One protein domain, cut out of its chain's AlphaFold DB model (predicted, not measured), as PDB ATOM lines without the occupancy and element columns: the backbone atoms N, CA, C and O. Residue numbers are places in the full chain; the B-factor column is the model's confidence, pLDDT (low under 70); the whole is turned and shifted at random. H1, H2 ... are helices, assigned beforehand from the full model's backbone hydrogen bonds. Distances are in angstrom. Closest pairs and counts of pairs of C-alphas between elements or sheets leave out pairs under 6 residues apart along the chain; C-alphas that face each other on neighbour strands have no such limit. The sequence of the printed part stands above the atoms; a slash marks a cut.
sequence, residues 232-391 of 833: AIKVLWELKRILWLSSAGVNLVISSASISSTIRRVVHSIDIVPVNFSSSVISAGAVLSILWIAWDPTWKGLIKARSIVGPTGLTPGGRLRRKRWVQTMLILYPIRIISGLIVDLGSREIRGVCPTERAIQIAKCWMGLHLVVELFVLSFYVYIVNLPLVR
ATOM      1  N   ALA A 232      83.721 148.651 109.079       83.38
ATOM      2  CA  ALA A 232      84.608 149.770 109.388       83.38
ATOM      3  C   ALA A 232      86.025 149.378 109.859       83.38
ATOM      4  O   ALA A 232      86.985 149.992 109.419       83.38
ATOM      5  N   ILE A 233      86.204 148.358 110.704       83.69
ATOM      6  CA  ILE A 233      87.530 147.877 111.137       83.69
ATOM      7  C   ILE A 233      88.294 147.279 109.954       83.69
ATOM      8  O   ILE A 233      89.475 147.573 109.795       83.69
ATOM      9  N   LYS A 234      87.637 146.464 109.116       84.88
ATOM     10  CA  LYS A 234      88.271 145.913 107.907       84.88
ATOM     11  C   LYS A 234      88.683 147.041 106.960       84.88
ATOM     12  O   LYS A 234      89.831 147.076 106.533       84.88
ATOM     13  N   VAL A 235      87.787 148.000 106.723       89.00
ATOM     14  CA  VAL A 235      88.065 149.188 105.904       89.00
ATOM     15  C   VAL A 235      89.203 150.022 106.494       89.00
ATOM     16  O   VAL A 235      90.084 150.431 105.749       89.00
ATOM     17  N   LEU A 236      89.263 150.221 107.816       88.75
ATOM     18  CA  LEU A 236      90.366 150.940 108.467       88.75
ATOM     19  C   LEU A 236      91.720 150.262 108.231       88.75
ATOM     20  O   LEU A 236      92.725 150.944 108.027       88.75
ATOM     21  N   TRP A 237      91.760 148.928 108.260       85.62
ATOM     22  CA  TRP A 237      92.978 148.177 107.965       85.62
ATOM     23  C   TRP A 237      93.377 148.277 106.493       85.62
ATOM     24  O   TRP A 237      94.561 148.462 106.216       85.62
ATOM     25  N   GLU A 238      92.423 148.222 105.563       88.88
ATOM     26  CA  GLU A 238      92.718 148.415 104.137       88.88
ATOM     27  C   GLU A 238      93.171 149.849 103.831       88.88
ATOM     28  O   GLU A 238      94.182 150.039 103.159       88.88
ATOM     29  N   LEU A 239      92.525 150.865 104.412       90.69
ATOM     30  CA  LEU A 239      92.956 152.262 104.297       90.69
ATOM     31  C   LEU A 239      94.379 152.453 104.820       90.69
ATOM     32  O   LEU A 239      95.192 153.102 104.167       90.69
ATOM     33  N   LYS A 240      94.714 151.843 105.962       87.12
ATOM     34  CA  LYS A 240      96.078 151.877 106.493       87.12
ATOM     35  C   LYS A 240      97.075 151.237 105.525       87.12
ATOM     36  O   LYS A 240      98.155 151.794 105.337       87.12
ATOM     37  N   ARG A 241      96.733 150.098 104.907       87.06
ATOM     38  CA  ARG A 241      97.596 149.426 103.917       87.06
ATOM     39  C   ARG A 241      97.838 150.308 102.695       87.06
ATOM     40  O   ARG A 241      98.985 150.424 102.267       87.06
ATOM     41  N   ILE A 242      96.787 150.947 102.181       91.00
ATOM     42  CA  ILE A 242      96.859 151.859 101.032       91.00
ATOM     43  C   ILE A 242      97.707 153.085 101.372       91.00
ATOM     44  O   ILE A 242      98.601 153.426 100.606       91.00
ATOM     45  N   LEU A 243      97.488 153.708 102.534       88.75
ATOM     46  CA  LEU A 243      98.223 154.901 102.965       88.75
ATOM     47  C   LEU A 243      99.724 154.620 103.170       88.75
ATOM     48  O   LEU A 243     100.579 155.451 102.877       88.75
ATOM     49  N   TRP A 244     100.063 153.415 103.634       85.81
ATOM     50  CA  TRP A 244     101.455 152.977 103.746       85.81
ATOM     51  C   TRP A 244     102.098 152.755 102.374       85.81
ATOM     52  O   TRP A 244     103.184 153.277 102.118       85.81
ATOM     53  N   LEU A 245     101.420 152.015 101.491       87.44
ATOM     54  CA  LEU A 245     101.889 151.746 100.130       87.44
ATOM     55  C   LEU A 245     102.051 153.034  99.325       87.44
ATOM     56  O   LEU A 245     103.061 153.189  98.645       87.44
ATOM     57  N   SER A 246     101.113 153.976  99.445       89.12
ATOM     58  CA  SER A 246     101.211 155.267  98.767       89.12
ATOM     59  C   SER A 246     102.408 156.064  99.277       89.12
ATOM     60  O   SER A 246     103.178 156.567  98.469       89.12
ATOM     61  N   SER A 247     102.645 156.108 100.592       87.38
ATOM     62  CA  SER A 247     103.803 156.817 101.148       87.38
ATOM     63  C   SER A 247     105.147 156.235 100.708       87.38
ATOM     64  O   SER A 247     106.059 156.976 100.347       87.38
ATOM     65  N   ALA A 248     105.263 154.906 100.683       84.94
ATOM     66  CA  ALA A 248     106.472 154.240 100.227       84.94
ATOM     67  C   ALA A 248     106.660 154.394  98.708       84.94
ATOM     68  O   ALA A 248     107.774 154.640  98.256       84.94
ATOM     69  N   GLY A 249     105.574 154.329  97.932       87.62
ATOM     70  CA  GLY A 249     105.589 154.579  96.491       87.62
ATOM     71  C   GLY A 249     106.004 156.010  96.150       87.62
ATOM     72  O   GLY A 249     106.866 156.205  95.300       87.62
ATOM     73  N   VAL A 250     105.471 157.010  96.857       86.94
ATOM     74  CA  VAL A 250     105.857 158.419  96.687       86.94
ATOM     75  C   VAL A 250     107.338 158.618  97.017       86.94
ATOM     76  O   VAL A 250     108.057 159.209  96.216       86.94
ATOM     77  N   ASN A 251     107.833 158.062  98.128       82.94
ATOM     78  CA  ASN A 251     109.260 158.136  98.466       82.94
ATOM     79  C   ASN A 251     110.147 157.450  97.417       82.94
ATOM     80  O   ASN A 251     111.211 157.973  97.088       82.94
ATOM     81  N   LEU A 252     109.706 156.318  96.859       86.12
ATOM     82  CA  LEU A 252     110.422 155.612  95.798       86.12
ATOM     83  C   LEU A 252     110.478 156.439  94.507       86.12
ATOM     84  O   LEU A 252     111.551 156.563  93.924       86.12
ATOM     85  N   VAL A 253     109.356 157.035  94.089       88.00
ATOM     86  CA  VAL A 253     109.271 157.892  92.893       88.00
ATOM     87  C   VAL A 253     110.117 159.153  93.057       88.00
ATOM     88  O   VAL A 253     110.836 159.534  92.138       88.00
ATOM     89  N   ILE A 254     110.089 159.791  94.229       83.62
ATOM     90  CA  ILE A 254     110.907 160.986  94.462       83.62
ATOM     91  C   ILE A 254     112.398 160.623  94.513       83.62
ATOM     92  O   ILE A 254     113.228 161.334  93.940       83.62
ATOM     93  N   SER A 255     112.753 159.499  95.143       81.19
ATOM     94  CA  SER A 255     114.141 159.021  95.188       81.19
ATOM     95  C   SER A 255     114.651 158.667  93.790       81.19
ATOM     96  O   SER A 255     115.751 159.072  93.418       81.19
ATOM     97  N   SER A 256     113.848 157.972  92.979       83.69
ATOM     98  CA  SER A 256     114.222 157.599  91.612       83.69
ATOM     99  C   SER A 256     114.313 158.811  90.684       83.69
ATOM    100  O   SER A 256     115.261 158.902  89.906       83.69
ATOM    101  N   ALA A 257     113.408 159.787  90.813       85.12
ATOM    102  CA  ALA A 257     113.488 161.052  90.089       85.12
ATOM    103  C   ALA A 257     114.745 161.849  90.477       85.12
ATOM    104  O   ALA A 257     115.432 162.386  89.607       85.12
ATOM    105  N   SER A 258     115.099 161.865  91.765       79.31
ATOM    106  CA  SER A 258     116.313 162.528  92.262       79.31
ATOM    107  C   SER A 258     117.578 161.872  91.704       79.31
ATOM    108  O   SER A 258     118.450 162.565  91.172       79.31
ATOM    109  N   ILE A 259     117.645 160.537  91.723       81.69
ATOM    110  CA  ILE A 259     118.740 159.760  91.124       81.69
ATOM    111  C   ILE A 259     118.821 160.023  89.617       81.69
ATOM    112  O   ILE A 259     119.890 160.353  89.106       81.69
ATOM    113  N   SER A 260     117.693 159.943  88.906       83.81
ATOM    114  CA  SER A 260     117.631 160.156  87.457       83.81
ATOM    115  C   SER A 260     118.085 161.565  87.071       83.81
ATOM    116  O   SER A 260     118.878 161.718  86.143       83.81
ATOM    117  N   SER A 261     117.661 162.589  87.818       80.50
ATOM    118  CA  SER A 261     118.090 163.972  87.585       80.50
ATOM    119  C   SER A 261     119.596 164.158  87.801       80.50
ATOM    120  O   SER A 261     120.247 164.845  87.016       80.50
ATOM    121  N   THR A 262     120.167 163.485  88.805       76.88
ATOM    122  CA  THR A 262     121.606 163.530  89.100       76.88
ATOM    123  C   THR A 262     122.406 162.841  87.996       76.88
ATOM    124  O   THR A 262     123.375 163.405  87.496       76.88
ATOM    125  N   ILE A 263     121.969 161.657  87.551       81.31
ATOM    126  CA  ILE A 263     122.601 160.930  86.442       81.31
ATOM    127  C   ILE A 263     122.524 161.753  85.155       81.31
ATOM    128  O   ILE A 263     123.528 161.899  84.465       81.31
ATOM    129  N   ARG A 264     121.362 162.341  84.843       81.56
ATOM    130  CA  ARG A 264     121.176 163.110  83.608       81.56
ATOM    131  C   ARG A 264     122.051 164.368  83.571       81.56
ATOM    132  O   ARG A 264     122.610 164.654  82.518       81.56
ATOM    133  N   ARG A 265     122.234 165.064  84.704       76.25
ATOM    134  CA  ARG A 265     123.171 166.203  84.804       76.25
ATOM    135  C   ARG A 265     124.620 165.785  84.562       76.25
ATOM    136  O   ARG A 265     125.332 166.493  83.866       76.25
ATOM    137  N   VAL A 266     125.033 164.639  85.105       77.12
ATOM    138  CA  VAL A 266     126.403 164.124  84.935       77.12
ATOM    139  C   VAL A 266     126.659 163.654  83.502       77.12
ATOM    140  O   VAL A 266     127.740 163.880  82.978       77.12
ATOM    141  N   VAL A 267     125.688 162.983  82.877       83.62
ATOM    142  CA  VAL A 267     125.884 162.350  81.564       83.62
ATOM    143  C   VAL A 267     125.711 163.334  80.414       83.62
ATOM    144  O   VAL A 267     126.443 163.244  79.435       83.62
ATOM    145  N   HIS A 268     124.736 164.242  80.493       77.12
ATOM    146  CA  HIS A 268     124.333 164.999  79.311       77.12
ATOM    147  C   HIS A 268     124.715 166.476  79.308       77.12
ATOM    148  O   HIS A 268     124.612 167.070  78.247       77.12
ATOM    149  N   SER A 269     125.148 167.096  80.411       74.56
ATOM    150  CA  SER A 269     125.378 168.558  80.473       74.56
ATOM    151  C   SER A 269     124.200 169.417  79.961       74.56
ATOM    152  O   SER A 269     124.361 170.608  79.725       74.56
ATOM    153  N   ILE A 270     123.010 168.830  79.767       68.12
ATOM    154  CA  ILE A 270     121.825 169.529  79.270       68.12
ATOM    155  C   ILE A 270     121.079 170.093  80.479       68.12
ATOM    156  O   ILE A 270     120.584 169.337  81.325       68.12
ATOM    157  N   ASP A 271     120.959 171.419  80.512       58.66
ATOM    158  CA  ASP A 271     120.167 172.191  81.470       58.66
ATOM    159  C   ASP A 271     118.664 171.987  81.235       58.66
ATOM    160  O   ASP A 271     117.954 172.836  80.698       58.66
ATOM    161  N   ILE A 272     118.144 170.826  81.627       58.03
ATOM    162  CA  ILE A 272     116.695 170.631  81.710       58.03
ATOM    163  C   ILE A 272     116.219 171.206  83.044       58.03
ATOM    164  O   ILE A 272     116.776 170.884  84.097       58.03
ATOM    165  N   VAL A 273     115.176 172.043  82.968       62.19
ATOM    166  CA  VAL A 273     114.517 172.755  84.073       62.19
ATOM    167  C   VAL A 273     114.531 171.920  85.359       62.19
ATOM    168  O   VAL A 273     113.959 170.824  85.388       62.19
ATOM    169  N   PRO A 274     115.190 172.402  86.428       60.03
ATOM    170  CA  PRO A 274     115.302 171.653  87.659       60.03
ATOM    171  C   PRO A 274     113.909 171.519  88.257       60.03
ATOM    172  O   PRO A 274     113.288 172.498  88.673       60.03
ATOM    173  N   VAL A 275     113.414 170.286  88.317       61.25
ATOM    174  CA  VAL A 275     112.252 169.971  89.138       61.25
ATOM    175  C   VAL A 275     112.720 170.132  90.580       61.25
ATOM    176  O   VAL A 275     113.283 169.219  91.180       61.25
ATOM    177  N   ASN A 276     112.585 171.350  91.103       65.00
ATOM    178  CA  ASN A 276     112.928 171.720  92.468       65.00
ATOM    179  C   ASN A 276     111.881 171.121  93.408       65.00
ATOM    180  O   ASN A 276     111.133 171.837  94.075       65.00
ATOM    181  N   PHE A 277     111.813 169.793  93.473       68.00
ATOM    182  CA  PHE A 277     111.230 169.153  94.635       68.00
ATOM    183  C   PHE A 277     112.115 169.550  95.807       68.00
ATOM    184  O   PHE A 277     113.233 169.059  95.954       68.00
ATOM    185  N   SER A 278     111.652 170.539  96.579       74.75
ATOM    186  CA  SER A 278     112.380 170.981  97.758       74.75
ATOM    187  C   SER A 278     112.638 169.744  98.613       74.75
ATOM    188  O   SER A 278     111.716 168.976  98.891       74.75
ATOM    189  N   SER A 279     113.891 169.513  98.992       72.38
ATOM    190  CA  SER A 279     114.274 168.403  99.866       72.38
ATOM    191  C   SER A 279     113.441 168.385 101.159       72.38
ATOM    192  O   SER A 279     113.127 167.323 101.689       72.38
ATOM    193  N   SER A 280     112.935 169.553 101.566       78.25
ATOM    194  CA  SER A 280     111.922 169.746 102.603       78.25
ATOM    195  C   SER A 280     110.648 168.913 102.412       78.25
ATOM    196  O   SER A 280     110.108 168.431 103.399       78.25
ATOM    197  N   VAL A 281     110.162 168.704 101.182       81.00
ATOM    198  CA  VAL A 281     108.971 167.873 100.901       81.00
ATOM    199  C   VAL A 281     109.259 166.395 101.163       81.00
ATOM    200  O   VAL A 281     108.395 165.697 101.688       81.00
ATOM    201  N   ILE A 282     110.477 165.924 100.878       75.62
ATOM    202  CA  ILE A 282     110.899 164.541 101.158       75.62
ATOM    203  C   ILE A 282     110.993 164.327 102.668       75.62
ATOM    204  O   ILE A 282     110.414 163.380 103.202       75.62
ATOM    205  N   SER A 283     111.662 165.238 103.378       79.25
ATOM    206  CA  SER A 283     111.784 165.170 104.836       79.25
ATOM    207  C   SER A 283     110.424 165.302 105.523       79.25
ATOM    208  O   SER A 283     110.120 164.537 106.438       79.25
ATOM    209  N   ALA A 284     109.566 166.212 105.053       81.31
ATOM    210  CA  ALA A 284     108.202 166.348 105.551       81.31
ATOM    211  C   ALA A 284     107.387 165.077 105.283       81.31
ATOM    212  O   ALA A 284     106.720 164.598 106.194       81.31
ATOM    213  N   GLY A 285     107.492 164.483 104.090       81.38
ATOM    214  CA  GLY A 285     106.847 163.216 103.742       81.38
ATOM    215  C   GLY A 285     107.290 162.057 104.638       81.38
ATOM    216  O   GLY A 285     106.452 161.292 105.118       81.38
ATOM    217  N   ALA A 286     108.585 161.969 104.950       80.81
ATOM    218  CA  ALA A 286     109.124 160.981 105.882       80.81
ATOM    219  C   ALA A 286     108.583 161.173 107.311       80.81
ATOM    220  O   ALA A 286     108.211 160.194 107.960       80.81
ATOM    221  N   VAL A 287     108.464 162.415 107.790       83.31
ATOM    222  CA  VAL A 287     107.908 162.722 109.121       83.31
ATOM    223  C   VAL A 287     106.401 162.476 109.176       83.31
ATOM    224  O   VAL A 287     105.923 161.809 110.095       83.31
ATOM    225  N   LEU A 288     105.653 162.944 108.172       83.69
ATOM    226  CA  LEU A 288     104.227 162.656 108.008       83.69
ATOM    227  C   LEU A 288     103.994 161.147 107.993       83.69
ATOM    228  O   LEU A 288     103.041 160.683 108.620       83.69
ATOM    229  N   SER A 289     104.929 160.381 107.413       86.12
ATOM    230  CA  SER A 289     104.823 158.930 107.390       86.12
ATOM    231  C   SER A 289     104.681 158.272 108.739       86.12
ATOM    232  O   SER A 289     103.936 157.307 108.841       86.12
ATOM    233  N   ILE A 290     105.251 158.852 109.794       83.44
ATOM    234  CA  ILE A 290     105.190 158.331 111.163       83.44
ATOM    235  C   ILE A 290     103.751 158.333 111.705       83.44
ATOM    236  O   ILE A 290     103.365 157.408 112.431       83.44
ATOM    237  N   LEU A 291     102.933 159.323 111.322       84.50
ATOM    238  CA  LEU A 291     101.586 159.521 111.869       84.50
ATOM    239  C   LEU A 291     100.657 158.340 111.564       84.50
ATOM    240  O   LEU A 291      99.941 157.874 112.452       84.50
ATOM    241  N   TRP A 292     100.700 157.793 110.346       84.31
ATOM    242  CA  TRP A 292      99.830 156.672 109.976       84.31
ATOM    243  C   TRP A 292     100.326 155.303 110.437       84.31
ATOM    244  O   TRP A 292      99.558 154.338 110.464       84.31
ATOM    245  N   ILE A 293     101.586 155.190 110.851       75.44
ATOM    246  CA  ILE A 293     102.131 153.914 111.330       75.44
ATOM    247  C   ILE A 293     101.852 153.737 112.820       75.44
ATOM    248  O   ILE A 293     101.466 152.641 113.231       75.44
ATOM    249  N   ALA A 294     101.961 154.820 113.599       81.25
ATOM    250  CA  ALA A 294     101.587 154.850 115.014       81.25
ATOM    251  C   ALA A 294     100.085 154.598 115.234       81.25
ATOM    252  O   ALA A 294      99.667 154.163 116.309       81.25
ATOM    253  N   TRP A 295      99.268 154.832 114.207       86.62
ATOM    254  CA  TRP A 295      97.840 154.588 114.260       86.62
ATOM    255  C   TRP A 295      97.518 153.091 114.180       86.62
ATOM    256  O   TRP A 295      97.609 152.461 113.126       86.62
ATOM    257  N   ASP A 296      97.144 152.494 115.310       84.44
ATOM    258  CA  ASP A 296      96.611 151.133 115.392       84.44
ATOM    259  C   ASP A 296      95.083 151.195 115.598       84.44
ATOM    260  O   ASP A 296      94.634 151.474 116.717       84.44
ATOM    261  N   PRO A 297      94.269 150.919 114.553       80.94
ATOM    262  CA  PRO A 297      92.808 150.884 114.651       80.94
ATOM    263  C   PRO A 297      92.298 149.978 115.775       80.94
ATOM    264  O   PRO A 297      91.237 150.212 116.354       80.94
ATOM    265  N   THR A 298      93.053 148.922 116.090       77.12
ATOM    266  CA  THR A 298      92.639 147.902 117.056       77.12
ATOM    267  C   THR A 298      92.913 148.301 118.493       77.12
ATOM    268  O   THR A 298      92.380 147.666 119.401       77.12
ATOM    269  N   TRP A 299      93.662 149.382 118.735       79.62
ATOM    270  CA  TRP A 299      94.059 149.797 120.078       79.62
ATOM    271  C   TRP A 299      92.864 150.065 120.994       79.62
ATOM    272  O   TRP A 299      92.825 149.565 122.118       79.62
ATOM    273  N   LYS A 300      91.847 150.779 120.493       78.44
ATOM    274  CA  LYS A 300      90.623 151.055 121.262       78.44
ATOM    275  C   LYS A 300      89.853 149.768 121.581       78.44
ATOM    276  O   LYS A 300      89.398 149.594 122.710       78.44
ATOM    277  N   GLY A 301      89.776 148.837 120.624       79.81
ATOM    278  CA  GLY A 301      89.156 147.525 120.825       79.81
ATOM    279  C   GLY A 301      89.907 146.672 121.849       79.81
ATOM    280  O   GLY A 301      89.289 146.044 122.700       79.81
ATOM    281  N   LEU A 302      91.240 146.714 121.830       76.94
ATOM    282  CA  LEU A 302      92.106 145.990 122.763       76.94
ATOM    283  C   LEU A 302      92.037 146.552 124.186       76.94
ATOM    284  O   LEU A 302      92.073 145.780 125.140       76.94
ATOM    285  N   ILE A 303      91.922 147.874 124.340       79.44
ATOM    286  CA  ILE A 303      91.704 148.507 125.648       79.44
ATOM    287  C   ILE A 303      90.343 148.089 126.210       79.44
ATOM    288  O   ILE A 303      90.283 147.655 127.358       79.44
ATOM    289  N   LYS A 304      89.283 148.136 125.392       82.31
ATOM    290  CA  LYS A 304      87.939 147.714 125.810       82.31
ATOM    291  C   LYS A 304      87.877 146.211 126.117       82.31
ATOM    292  O   LYS A 304      87.272 145.800 127.098       82.31
ATOM    293  N   ALA A 305      88.561 145.375 125.337       74.88
ATOM    294  CA  ALA A 305      88.672 143.946 125.624       74.88
ATOM    295  C   ALA A 305      89.462 143.684 126.916       74.88
ATOM    296  O   ALA A 305      89.087 142.825 127.706       74.88
ATOM    297  N   ARG A 306      90.530 144.452 127.174       79.44
ATOM    298  CA  ARG A 306      91.318 144.345 128.410       79.44
ATOM    299  C   ARG A 306      90.523 144.769 129.645       79.44
ATOM    300  O   ARG A 306      90.718 144.165 130.694       79.44
ATOM    301  N   SER A 307      89.647 145.772 129.536       79.56
ATOM    302  CA  SER A 307      88.785 146.161 130.659       79.56
ATOM    303  C   SER A 307      87.737 145.096 130.984       79.56
ATOM    304  O   SER A 307      87.373 144.968 132.143       79.56
ATOM    305  N   ILE A 308      87.290 144.315 129.992       76.69
ATOM    306  CA  ILE A 308      86.276 143.263 130.185       76.69
ATOM    307  C   ILE A 308      86.905 141.944 130.663       76.69
ATOM    308  O   ILE A 308      86.403 141.314 131.583       76.69
ATOM    309  N   VAL A 309      88.017 141.520 130.056       75.00
ATOM    310  CA  VAL A 309      88.624 140.190 130.287       75.00
ATOM    311  C   VAL A 309      89.629 140.192 131.454       75.00
ATOM    312  O   VAL A 309      90.123 139.149 131.883       75.00
ATOM    313  N   GLY A 310      89.938 141.367 132.000       75.25
ATOM    314  CA  GLY A 310      90.941 141.530 133.044       75.25
ATOM    315  C   GLY A 310      92.383 141.289 132.551       75.25
ATOM    316  O   GLY A 310      92.625 140.852 131.420       75.25
ATOM    317  N   PRO A 311      93.398 141.591 133.381       69.62
ATOM    318  CA  PRO A 311      94.813 141.538 132.986       69.62
ATOM    319  C   PRO A 311      95.336 140.142 132.598       69.62
ATOM    320  O   PRO A 311      96.372 140.030 131.929       69.62
ATOM    321  N   THR A 312      94.647 139.082 133.028       67.44
ATOM    322  CA  THR A 312      95.108 137.689 132.974       67.44
ATOM    323  C   THR A 312      94.585 136.895 131.776       67.44
ATOM    324  O   THR A 312      95.268 135.969 131.351       67.44
ATOM    325  N   GLY A 313      93.449 137.260 131.169       55.84
ATOM    326  CA  GLY A 313      92.808 136.427 130.135       55.84
ATOM    327  C   GLY A 313      93.297 136.621 128.690       55.84
ATOM    328  O   GLY A 313      92.868 135.903 127.791       55.84
ATOM    329  N   LEU A 314      94.207 137.564 128.420       63.75
ATOM    330  CA  LEU A 314      94.795 137.715 127.081       63.75
ATOM    331  C   LEU A 314      95.871 136.650 126.850       63.75
ATOM    332  O   LEU A 314      96.932 136.684 127.491       63.75
ATOM    333  N   THR A 315      95.612 135.750 125.893       67.94
ATOM    334  CA  THR A 315      96.536 134.679 125.503       67.94
ATOM    335  C   THR A 315      97.956 135.235 125.292       67.94
ATOM    336  O   THR A 315      98.138 136.261 124.619       67.94
ATOM    337  N   PRO A 316      98.997 134.597 125.864       70.81
ATOM    338  CA  PRO A 316     100.379 135.086 125.804       70.81
ATOM    339  C   PRO A 316     100.863 135.407 124.379       70.81
ATOM    340  O   PRO A 316     101.602 136.371 124.173       70.81
ATOM    341  N   GLY A 317     100.377 134.665 123.376       70.19
ATOM    342  CA  GLY A 317     100.765 134.831 121.974       70.19
ATOM    343  C   GLY A 317     100.445 136.206 121.371       70.19
ATOM    344  O   GLY A 317     101.247 136.731 120.594       70.19
ATOM    345  N   GLY A 318      99.328 136.837 121.756       71.75
ATOM    346  CA  GLY A 318      98.939 138.151 121.220       71.75
ATOM    347  C   GLY A 318      99.882 139.279 121.652       71.75
ATOM    348  O   GLY A 318     100.188 140.186 120.874       71.75
ATOM    349  N   ARG A 319     100.422 139.193 122.876       74.44
ATOM    350  CA  ARG A 319     101.367 140.186 123.413       74.44
ATOM    351  C   ARG A 319     102.728 140.129 122.719       74.44
ATOM    352  O   ARG A 319     103.279 141.184 122.401       74.44
ATOM    353  N   LEU A 320     103.252 138.930 122.441       76.06
ATOM    354  CA  LEU A 320     104.551 138.784 121.775       76.06
ATOM    355  C   LEU A 320     104.532 139.297 120.331       76.06
ATOM    356  O   LEU A 320     105.465 139.992 119.930       76.06
ATOM    357  N   ARG A 321     103.471 139.007 119.562       74.94
ATOM    358  CA  ARG A 321     103.350 139.497 118.174       74.94
ATOM    359  C   ARG A 321     103.355 141.020 118.113       74.94
ATOM    360  O   ARG A 321     104.092 141.601 117.323       74.94
ATOM    361  N   ARG A 322     102.605 141.660 119.011       79.56
ATOM    362  CA  ARG A 322     102.560 143.119 119.106       79.56
ATOM    363  C   ARG A 322     103.906 143.716 119.496       79.56
ATOM    364  O   ARG A 322     104.329 144.687 118.885       79.56
ATOM    365  N   LYS A 323     104.594 143.128 120.482       82.19
ATOM    366  CA  LYS A 323     105.919 143.601 120.901       82.19
ATOM    367  C   LYS A 323     106.918 143.545 119.745       82.19
ATOM    368  O   LYS A 323     107.608 144.531 119.528       82.19
ATOM    369  N   ARG A 324     106.937 142.449 118.975       82.12
ATOM    370  CA  ARG A 324     107.798 142.322 117.788       82.12
ATOM    371  C   ARG A 324     107.458 143.364 116.728       82.12
ATOM    372  O   ARG A 324     108.359 144.056 116.284       82.12
ATOM    373  N   TRP A 325     106.180 143.541 116.392       82.00
ATOM    374  CA  TRP A 325     105.764 144.556 115.417       82.00
ATOM    375  C   TRP A 325     106.180 145.972 115.839       82.00
ATOM    376  O   TRP A 325     106.790 146.687 115.050       82.00
ATOM    377  N   VAL A 326     105.933 146.348 117.103       83.94
ATOM    378  CA  VAL A 326     106.350 147.655 117.635       83.94
ATOM    379  C   VAL A 326     107.868 147.797 117.590       83.94
ATOM    380  O   VAL A 326     108.349 148.816 117.115       83.94
ATOM    381  N   GLN A 327     108.625 146.789 118.035       86.56
ATOM    382  CA  GLN A 327     110.092 146.814 118.006       86.56
ATOM    383  C   GLN A 327     110.635 146.987 116.589       86.56
ATOM    384  O   GLN A 327     111.526 147.801 116.374       86.56
ATOM    385  N   THR A 328     110.088 146.257 115.620       82.44
ATOM    386  CA  THR A 328     110.543 146.351 114.237       82.44
ATOM    387  C   THR A 328     110.244 147.715 113.634       82.44
ATOM    388  O   THR A 328     111.114 148.288 112.987       82.44
ATOM    389  N   MET A 329     109.062 148.276 113.900       83.31
ATOM    390  CA  MET A 329     108.739 149.639 113.477       83.31
ATOM    391  C   MET A 329     109.700 150.652 114.112       83.31
ATOM    392  O   MET A 329     110.259 151.482 113.406       83.31
ATOM    393  N   LEU A 330     109.984 150.511 115.412       85.25
ATOM    394  CA  LEU A 330     110.898 151.383 116.160       85.25
ATOM    395  C   LEU A 330     112.331 151.382 115.601       85.25
ATOM    396  O   LEU A 330     113.007 152.397 115.697       85.25
ATOM    397  N   ILE A 331     112.776 150.278 114.991       86.12
ATOM    398  CA  ILE A 331     114.081 150.175 114.315       86.12
ATOM    399  C   ILE A 331     114.031 150.764 112.899       86.12
ATOM    400  O   ILE A 331     114.974 151.423 112.472       86.12
ATOM    401  N   LEU A 332     112.933 150.560 112.170       83.81
ATOM    402  CA  LEU A 332     112.797 151.023 110.788       83.81
ATOM    403  C   LEU A 332     112.766 152.560 110.676       83.81
ATOM    404  O   LEU A 332     113.280 153.116 109.710       83.81
ATOM    405  N   TYR A 333     112.176 153.253 111.658       83.19
ATOM    406  CA  TYR A 333     112.052 154.718 111.641       83.19
ATOM    407  C   TYR A 333     113.367 155.484 111.671       83.19
ATOM    408  O   TYR A 333     113.545 156.333 110.800       83.19
ATOM    409  N   PRO A 334     114.276 155.254 112.639       86.12
ATOM    410  CA  PRO A 334     115.527 155.989 112.669       86.12
ATOM    411  C   PRO A 334     116.307 155.748 111.382       86.12
ATOM    412  O   PRO A 334     116.847 156.699 110.841       86.12
ATOM    413  N   ILE A 335     116.272 154.530 110.829       85.62
ATOM    414  CA  ILE A 335     116.928 154.217 109.554       85.62
ATOM    415  C   ILE A 335     116.385 155.111 108.427       85.62
ATOM    416  O   ILE A 335     117.175 155.715 107.710       85.62
ATOM    417  N   ARG A 336     115.059 155.261 108.315       82.19
ATOM    418  CA  ARG A 336     114.414 156.088 107.279       82.19
ATOM    419  C   ARG A 336     114.620 157.596 107.473       82.19
ATOM    420  O   ARG A 336     114.777 158.338 106.511       82.19
ATOM    421  N   ILE A 337     114.615 158.066 108.722       84.44
ATOM    422  CA  ILE A 337     114.868 159.480 109.042       84.44
ATOM    423  C   ILE A 337     116.332 159.821 108.759       84.44
ATOM    424  O   ILE A 337     116.612 160.835 108.127       84.44
ATOM    425  N   ILE A 338     117.260 158.964 109.192       86.00
ATOM    426  CA  ILE A 338     118.695 159.133 108.956       86.00
ATOM    427  C   ILE A 338     118.980 159.099 107.455       86.00
ATOM    428  O   ILE A 338     119.685 159.975 106.964       86.00
ATOM    429  N   SER A 339     118.389 158.161 106.707       83.12
ATOM    430  CA  SER A 339     118.578 158.091 105.256       83.12
ATOM    431  C   SER A 339     118.070 159.360 104.560       83.12
ATOM    432  O   SER A 339     118.787 159.927 103.736       83.12
ATOM    433  N   GLY A 340     116.893 159.870 104.938       79.88
ATOM    434  CA  GLY A 340     116.353 161.120 104.400       79.88
ATOM    435  C   GLY A 340     117.191 162.355 104.752       79.88
ATOM    436  O   GLY A 340     117.407 163.214 103.900       79.88
ATOM    437  N   LEU A 341     117.707 162.438 105.984       83.44
ATOM    438  CA  LEU A 341     118.591 163.528 106.415       83.44
ATOM    439  C   LEU A 341     119.927 163.508 105.674       83.44
ATOM    440  O   LEU A 341     120.402 164.562 105.270       83.44
ATOM    441  N   ILE A 342     120.516 162.329 105.457       81.69
ATOM    442  CA  ILE A 342     121.765 162.195 104.697       81.69
ATOM    443  C   ILE A 342     121.571 162.676 103.254       81.69
ATOM    444  O   ILE A 342     122.417 163.401 102.733       81.69
ATOM    445  N   VAL A 343     120.441 162.336 102.624       79.00
ATOM    446  CA  VAL A 343     120.112 162.820 101.274       79.00
ATOM    447  C   VAL A 343     119.911 164.341 101.260       79.00
ATOM    448  O   VAL A 343     120.428 165.005 100.362       79.00
ATOM    449  N   ASP A 344     119.220 164.918 102.252       80.69
ATOM    450  CA  ASP A 344     119.043 166.377 102.342       80.69
ATOM    451  C   ASP A 344     120.382 167.098 102.543       80.69
ATOM    452  O   ASP A 344     120.691 168.023 101.788       80.69
ATOM    453  N   LEU A 345     121.207 166.644 103.491       82.69
ATOM    454  CA  LEU A 345     122.528 167.214 103.767       82.69
ATOM    455  C   LEU A 345     123.441 167.133 102.539       82.69
ATOM    456  O   LEU A 345     123.994 168.154 102.130       82.69
ATOM    457  N   GLY A 346     123.497 165.972 101.876       78.94
ATOM    458  CA  GLY A 346     124.242 165.811 100.628       78.94
ATOM    459  C   GLY A 346     123.739 166.744  99.521       78.94
ATOM    460  O   GLY A 346     124.531 167.343  98.799       78.94
ATOM    461  N   SER A 347     122.421 166.958  99.421       77.38
ATOM    462  CA  SER A 347     121.839 167.870  98.425       77.38
ATOM    463  C   SER A 347     122.147 169.351  98.675       77.38
ATOM    464  O   SER A 347     122.105 170.156  97.739       77.38
ATOM    465  N   ARG A 348     122.395 169.744  99.932       80.69
ATOM    466  CA  ARG A 348     122.757 171.122 100.300       80.69
ATOM    467  C   ARG A 348     124.225 171.390 100.015       80.69
ATOM    468  O   ARG A 348     124.546 172.448  99.487       80.69
ATOM    469  N   GLU A 349     125.084 170.418 100.296       78.88
ATOM    470  CA  GLU A 349     126.522 170.529 100.056       78.88
ATOM    471  C   GLU A 349     126.841 170.642  98.556       78.88
ATOM    472  O   GLU A 349     127.597 171.523  98.154       78.88
ATOM    473  N   ILE A 350     126.142 169.876  97.707       76.31
ATOM    474  CA  ILE A 350     126.252 169.978  96.237       76.31
ATOM    475  C   ILE A 350     125.807 171.356  95.710       76.31
ATOM    476  O   ILE A 350     126.277 171.795  94.664       76.31
ATOM    477  N   ARG A 351     124.896 172.052  96.407       77.50
ATOM    478  CA  ARG A 351     124.404 173.378  95.990       77.50
ATOM    479  C   ARG A 351     125.349 174.527  96.357       77.50
ATOM    480  O   ARG A 351     125.248 175.578  95.735       77.50
ATOM    481  N   GLY A 352     126.208 174.356  97.364       75.81
ATOM    482  CA  GLY A 352     127.004 175.449  97.938       75.81
ATOM    483  C   GLY A 352     128.447 175.554  97.444       75.81
ATOM    484  O   GLY A 352     129.056 176.607  97.601       75.81
ATOM    485  N   VAL A 353     129.012 174.494  96.862       65.75
ATOM    486  CA  VAL A 353     130.442 174.418  96.523       65.75
ATOM    487  C   VAL A 353     130.597 173.835  95.122       65.75
ATOM    488  O   VAL A 353     129.872 172.903  94.776       65.75
ATOM    489  N   CYS A 354     131.526 174.368  94.313       73.56
ATOM    490  CA  CYS A 354     131.888 173.787  93.016       73.56
ATOM    491  C   CYS A 354     132.035 172.264  93.173       73.56
ATOM    492  O   CYS A 354     132.872 171.825  93.969       73.56
ATOM    493  N   PRO A 355     131.201 171.459  92.493       70.00
ATOM    494  CA  PRO A 355     131.104 170.042  92.777       70.00
ATOM    495  C   PRO A 355     132.424 169.381  92.400       70.00
ATOM    496  O   PRO A 355     132.746 169.211  91.226       70.00
ATOM    497  N   THR A 356     133.209 169.016  93.410       81.56
ATOM    498  CA  THR A 356     134.358 168.146  93.192       81.56
ATOM    499  C   THR A 356     133.838 166.780  92.755       81.56
ATOM    500  O   THR A 356     132.809 166.299  93.238       81.56
ATOM    501  N   GLU A 357     134.552 166.121  91.847       82.56
ATOM    502  CA  GLU A 357     134.178 164.801  91.325       82.56
ATOM    503  C   GLU A 357     133.943 163.769  92.449       82.56
ATOM    504  O   GLU A 357     133.040 162.933  92.376       82.56
ATOM    505  N   ARG A 358     134.677 163.905  93.564       82.94
ATOM    506  CA  ARG A 358     134.499 163.096  94.779       82.94
ATOM    507  C   ARG A 358     133.136 163.299  95.444       82.94
ATOM    508  O   ARG A 358     132.518 162.314  95.840       82.94
ATOM    509  N   ALA A 359     132.638 164.533  95.540       78.19
ATOM    510  CA  ALA A 359     131.331 164.811  96.136       78.19
ATOM    511  C   ALA A 359     130.192 164.164  95.328       78.19
ATOM    512  O   ALA A 359     129.251 163.615  95.902       78.19
ATOM    513  N   ILE A 360     130.319 164.139  93.995       80.25
ATOM    514  CA  ILE A 360     129.363 163.474  93.100       80.25
ATOM    515  C   ILE A 360     129.358 161.956  93.337       80.25
ATOM    516  O   ILE A 360     128.287 161.353  93.416       80.25
ATOM    517  N   GLN A 361     130.529 161.327  93.476       84.00
ATOM    518  CA  GLN A 361     130.621 159.885  93.744       84.00
ATOM    519  C   GLN A 361     130.045 159.513  95.115       84.00
ATOM    520  O   GLN A 361     129.275 158.560  95.232       84.00
ATOM    521  N   ILE A 362     130.343 160.312  96.143       81.75
ATOM    522  CA  ILE A 362     129.794 160.120  97.489       81.75
ATOM    523  C   ILE A 362     128.262 160.231  97.454       81.75
ATOM    524  O   ILE A 362     127.570 159.359  97.980       81.75
ATOM    525  N   ALA A 363     127.715 161.234  96.763       79.25
ATOM    526  CA  ALA A 363     126.271 161.399  96.607       79.25
ATOM    527  C   ALA A 363     125.607 160.212  95.884       79.25
ATOM    528  O   ALA A 363     124.549 159.752  96.318       79.25
ATOM    529  N   LYS A 364     126.240 159.664  94.834       81.88
ATOM    530  CA  LYS A 364     125.761 158.456  94.134       81.88
ATOM    531  C   LYS A 364     125.692 157.248  95.069       81.88
ATOM    532  O   LYS A 364     124.671 156.559  95.089       81.88
ATOM    533  N   CYS A 365     126.732 157.017  95.872       85.75
ATOM    534  CA  CYS A 365     126.758 155.922  96.844       85.75
ATOM    535  C   CYS A 365     125.650 156.065  97.894       85.75
ATOM    536  O   CYS A 365     124.940 155.099  98.174       85.75
ATOM    537  N   TRP A 366     125.445 157.273  98.430       83.25
ATOM    538  CA  TRP A 366     124.388 157.527  99.412       83.25
ATOM    539  C   TRP A 366     122.985 157.363  98.836       83.25
ATOM    540  O   TRP A 366     122.131 156.746  99.472       83.25
ATOM    541  N   MET A 367     122.744 157.861  97.621       81.12
ATOM    542  CA  MET A 367     121.462 157.677  96.941       81.12
ATOM    543  C   MET A 367     121.185 156.203  96.622       81.12
ATOM    544  O   MET A 367     120.062 155.734  96.811       81.12
ATOM    545  N   GLY A 368     122.205 155.455  96.188       84.50
ATOM    546  CA  GLY A 368     122.110 154.011  95.979       84.50
ATOM    547  C   GLY A 368     121.764 153.272  97.272       84.50
ATOM    548  O   GLY A 368     120.811 152.496  97.302       84.50
ATOM    549  N   LEU A 369     122.468 153.574  98.367       85.75
ATOM    550  CA  LEU A 369     122.189 152.996  99.683       85.75
ATOM    551  C   LEU A 369     120.762 153.313 100.154       85.75
ATOM    552  O   LEU A 369     120.067 152.422 100.639       85.75
ATOM    553  N   HIS A 370     120.301 154.553  99.965       82.69
ATOM    554  CA  HIS A 370     118.931 154.955 100.286       82.69
ATOM    555  C   HIS A 370     117.900 154.122  99.514       82.69
ATOM    556  O   HIS A 370     116.937 153.629 100.100       82.69
ATOM    557  N   LEU A 371     118.110 153.918  98.209       84.88
ATOM    558  CA  LEU A 371     117.228 153.096  97.380       84.88
ATOM    559  C   LEU A 371     117.188 151.640  97.867       84.88
ATOM    560  O   LEU A 371     116.106 151.067  97.976       84.88
ATOM    561  N   VAL A 372     118.341 151.055  98.209       87.62
ATOM    562  CA  VAL A 372     118.409 149.689  98.756       87.62
ATOM    563  C   VAL A 372     117.655 149.589 100.083       87.62
ATOM    564  O   VAL A 372     116.891 148.644 100.281       87.62
ATOM    565  N   VAL A 373     117.813 150.571 100.973       84.94
ATOM    566  CA  VAL A 373     117.086 150.626 102.250       84.94
ATOM    567  C   VAL A 373     115.575 150.711 102.018       84.94
ATOM    568  O   VAL A 373     114.822 149.969 102.646       84.94
ATOM    569  N   GLU A 374     115.113 151.547 101.089       84.56
ATOM    570  CA  GLU A 374     113.688 151.679 100.759       84.56
ATOM    571  C   GLU A 374     113.102 150.401 100.138       84.56
ATOM    572  O   GLU A 374     112.007 149.971 100.511       84.56
ATOM    573  N   LEU A 375     113.847 149.735  99.250       87.62
ATOM    574  CA  LEU A 375     113.456 148.440  98.688       87.62
ATOM    575  C   LEU A 375     113.414 147.343  99.756       87.62
ATOM    576  O   LEU A 375     112.491 146.527  99.763       87.62
ATOM    577  N   PHE A 376     114.364 147.344 100.693       87.69
ATOM    578  CA  PHE A 376     114.356 146.426 101.828       87.69
ATOM    579  C   PHE A 376     113.135 146.662 102.724       87.69
ATOM    580  O   PHE A 376     112.448 145.710 103.090       87.69
ATOM    581  N   VAL A 377     112.805 147.922 103.021       85.00
ATOM    582  CA  VAL A 377     111.605 148.305 103.780       85.00
ATOM    583  C   VAL A 377     110.323 147.852 103.074       85.00
ATOM    584  O   VAL A 377     109.443 147.280 103.720       85.00
ATOM    585  N   LEU A 378     110.221 148.064 101.759       85.50
ATOM    586  CA  LEU A 378     109.092 147.612 100.942       85.50
ATOM    587  C   LEU A 378     108.967 146.084 100.931       85.50
ATOM    588  O   LEU A 378     107.886 145.559 101.187       85.50
ATOM    589  N   SER A 379     110.068 145.368 100.696       87.75
ATOM    590  CA  SER A 379     110.108 143.901 100.695       87.75
ATOM    591  C   SER A 379     109.699 143.331 102.054       87.75
ATOM    592  O   SER A 379     108.813 142.480 102.155       87.75
ATOM    593  N   PHE A 380     110.267 143.876 103.129       84.25
ATOM    594  CA  PHE A 380     109.952 143.476 104.491       84.25
ATOM    595  C   PHE A 380     108.485 143.762 104.858       84.25
ATOM    596  O   PHE A 380     107.851 142.972 105.560       84.25
ATOM    597  N   TYR A 381     107.908 144.852 104.346       82.12
ATOM    598  CA  TYR A 381     106.485 145.154 104.497       82.12
ATOM    599  C   TYR A 381     105.601 144.155 103.752       82.12
ATOM    600  O   TYR A 381     104.678 143.605 104.352       82.12
ATOM    601  N   VAL A 382     105.888 143.890 102.474       84.94
ATOM    602  CA  VAL A 382     105.167 142.891 101.674       84.94
ATOM    603  C   VAL A 382     105.221 141.538 102.377       84.94
ATOM    604  O   VAL A 382     104.191 140.885 102.513       84.94
ATOM    605  N   TYR A 383     106.379 141.167 102.929       86.12
ATOM    606  CA  TYR A 383     106.535 139.967 103.739       86.12
ATOM    607  C   TYR A 383     105.643 139.988 104.990       86.12
ATOM    608  O   TYR A 383     104.842 139.077 105.178       86.12
ATOM    609  N   ILE A 384     105.692 141.031 105.828       81.94
ATOM    610  CA  ILE A 384     104.866 141.117 107.049       81.94
ATOM    611  C   ILE A 384     103.364 141.141 106.755       81.94
ATOM    612  O   ILE A 384     102.589 140.534 107.496       81.94
ATOM    613  N   VAL A 385     102.941 141.858 105.718       76.25
ATOM    614  CA  VAL A 385     101.524 142.005 105.366       76.25
ATOM    615  C   VAL A 385     100.982 140.748 104.701       76.25
ATOM    616  O   VAL A 385      99.849 140.362 104.987       76.25
ATOM    617  N   ASN A 386     101.776 140.093 103.852       75.50
ATOM    618  CA  ASN A 386     101.374 138.842 103.213       75.50
ATOM    619  C   ASN A 386     101.526 137.638 104.135       75.50
ATOM    620  O   ASN A 386     100.905 136.606 103.879       75.50
ATOM    621  N   LEU A 387     102.292 137.750 105.225       72.12
ATOM    622  CA  LEU A 387     102.311 136.717 106.242       72.12
ATOM    623  C   LEU A 387     100.875 136.532 106.775       72.12
ATOM    624  O   LEU A 387     100.317 137.441 107.401       72.12
ATOM    625  N   PRO A 388     100.280 135.330 106.633       56.59
ATOM    626  CA  PRO A 388      98.934 135.034 107.131       56.59
ATOM    627  C   PRO A 388      98.809 135.182 108.662       56.59
ATOM    628  O   PRO A 388      97.721 135.064 109.216       56.59
ATOM    629  N   LEU A 389      99.913 135.495 109.347       51.59
ATOM    630  CA  LEU A 389     100.036 135.789 110.771       51.59
ATOM    631  C   LEU A 389      99.270 137.042 111.236       51.59
ATOM    632  O   LEU A 389      99.019 137.156 112.438       51.59
ATOM    633  N   VAL A 390      98.900 137.972 110.349       52.75
ATOM    634  CA  VAL A 390      98.092 139.159 110.716       52.75
ATOM    635  C   VAL A 390      96.592 138.929 110.513       52.75
ATOM    636  O   VAL A 390      95.781 139.726 110.984       52.75
ATOM    637  N   ARG A 391      96.180 137.798 109.920       51.78
ATOM    638  CA  ARG A 391      94.786 137.371 110.060       51.78
ATOM    639  C   ARG A 391      94.564 137.153 111.551       51.78
ATOM    640  O   ARG A 391      95.150 136.240 112.135       51.78
TER     641      ARG A 391
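Overview. This is residues 232 to 391 of the 833 residues of the protein "Uncharacterized conserved protein" of Phaffia rhodozyma (UniProt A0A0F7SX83). This is a long rod, a rather loose bundle of four helices, H1, H2, H4 and H5, running up and down along its length, with H2 much the shortest of the four and a small helix, H3, set beyond one end of H2. Around the bundle H1 is beside H2, H2 beside H4, H4 beside H5, and H5 beside H1, closing the ring. The printed part has 160 residues with five named helices, H1 to H5 in chain order, and no named strand; its class is all helix. It is loose, with a radius of gyration of the C-alphas of 20.3 A, and spans 67 by 27 by 25 A.

Along the chain. Find C-alpha 232 at (84.608, 149.770, 109.388); from there H1, residues 232 to 268, runs 52.1 A. H2 follows at residues 279 to 294 and is 24.0 A long. H3, residues 299 to 309, is 15.0 A long. Look next for C-alpha 316 at (100.379, 135.086, 125.804), where H4, residues 316 to 352, begins its 55.8 A. H5, residues 357 to 386, runs 43.5 A to C-alpha 386 at (101.374, 138.842, 103.213).

Arrangement. H1, H2, H4 and H5 form an up and down bundle, each running against the one before it. H1 touches H2 with residues 240 to 254 alone, at a shallow tilt of 21 degrees; look at the closest C-alphas, those of Ser 247 and Ser 289, 6.7 A apart. They form a helical hairpin. H2 touches H4, opposite ways at a shallow tilt of 6 degrees, with the C-alphas of Ser 279 and Asp 344 closest at 5.7 A. H4 and H5, also a helical hairpin, touch at a shallow tilt of 21 degrees, closest at the C-alphas of Ser 339 and His 370, 5.9 A. H5 touches H1 with residues 364 to 378 alone, at a shallow tilt of 21 degrees, closest at the C-alphas of Ile 259 and Met 367, 6.8 A. H1 and H4 are near each other, while H2 and H5 are apart. H3 touches no helix. In H1, H3 and H5 every O i to N i+4 pair is within hydrogen-bond range; in H2 it is 8 of 12 and in H4 29 of 33.

Size, cuts and confidence. The two C-alphas farthest apart, those of Ser 269 and Gly 310, are 68.4 A apart. The printed part has no cut and no long link. Residues 307 to 312, of which 307 to 309 belong to H3, stand free. The mean pLDDT of the printed part is 79.5; look for values under 70 at residues 270 to 277, 311 to 315, 353 and 388 to 391.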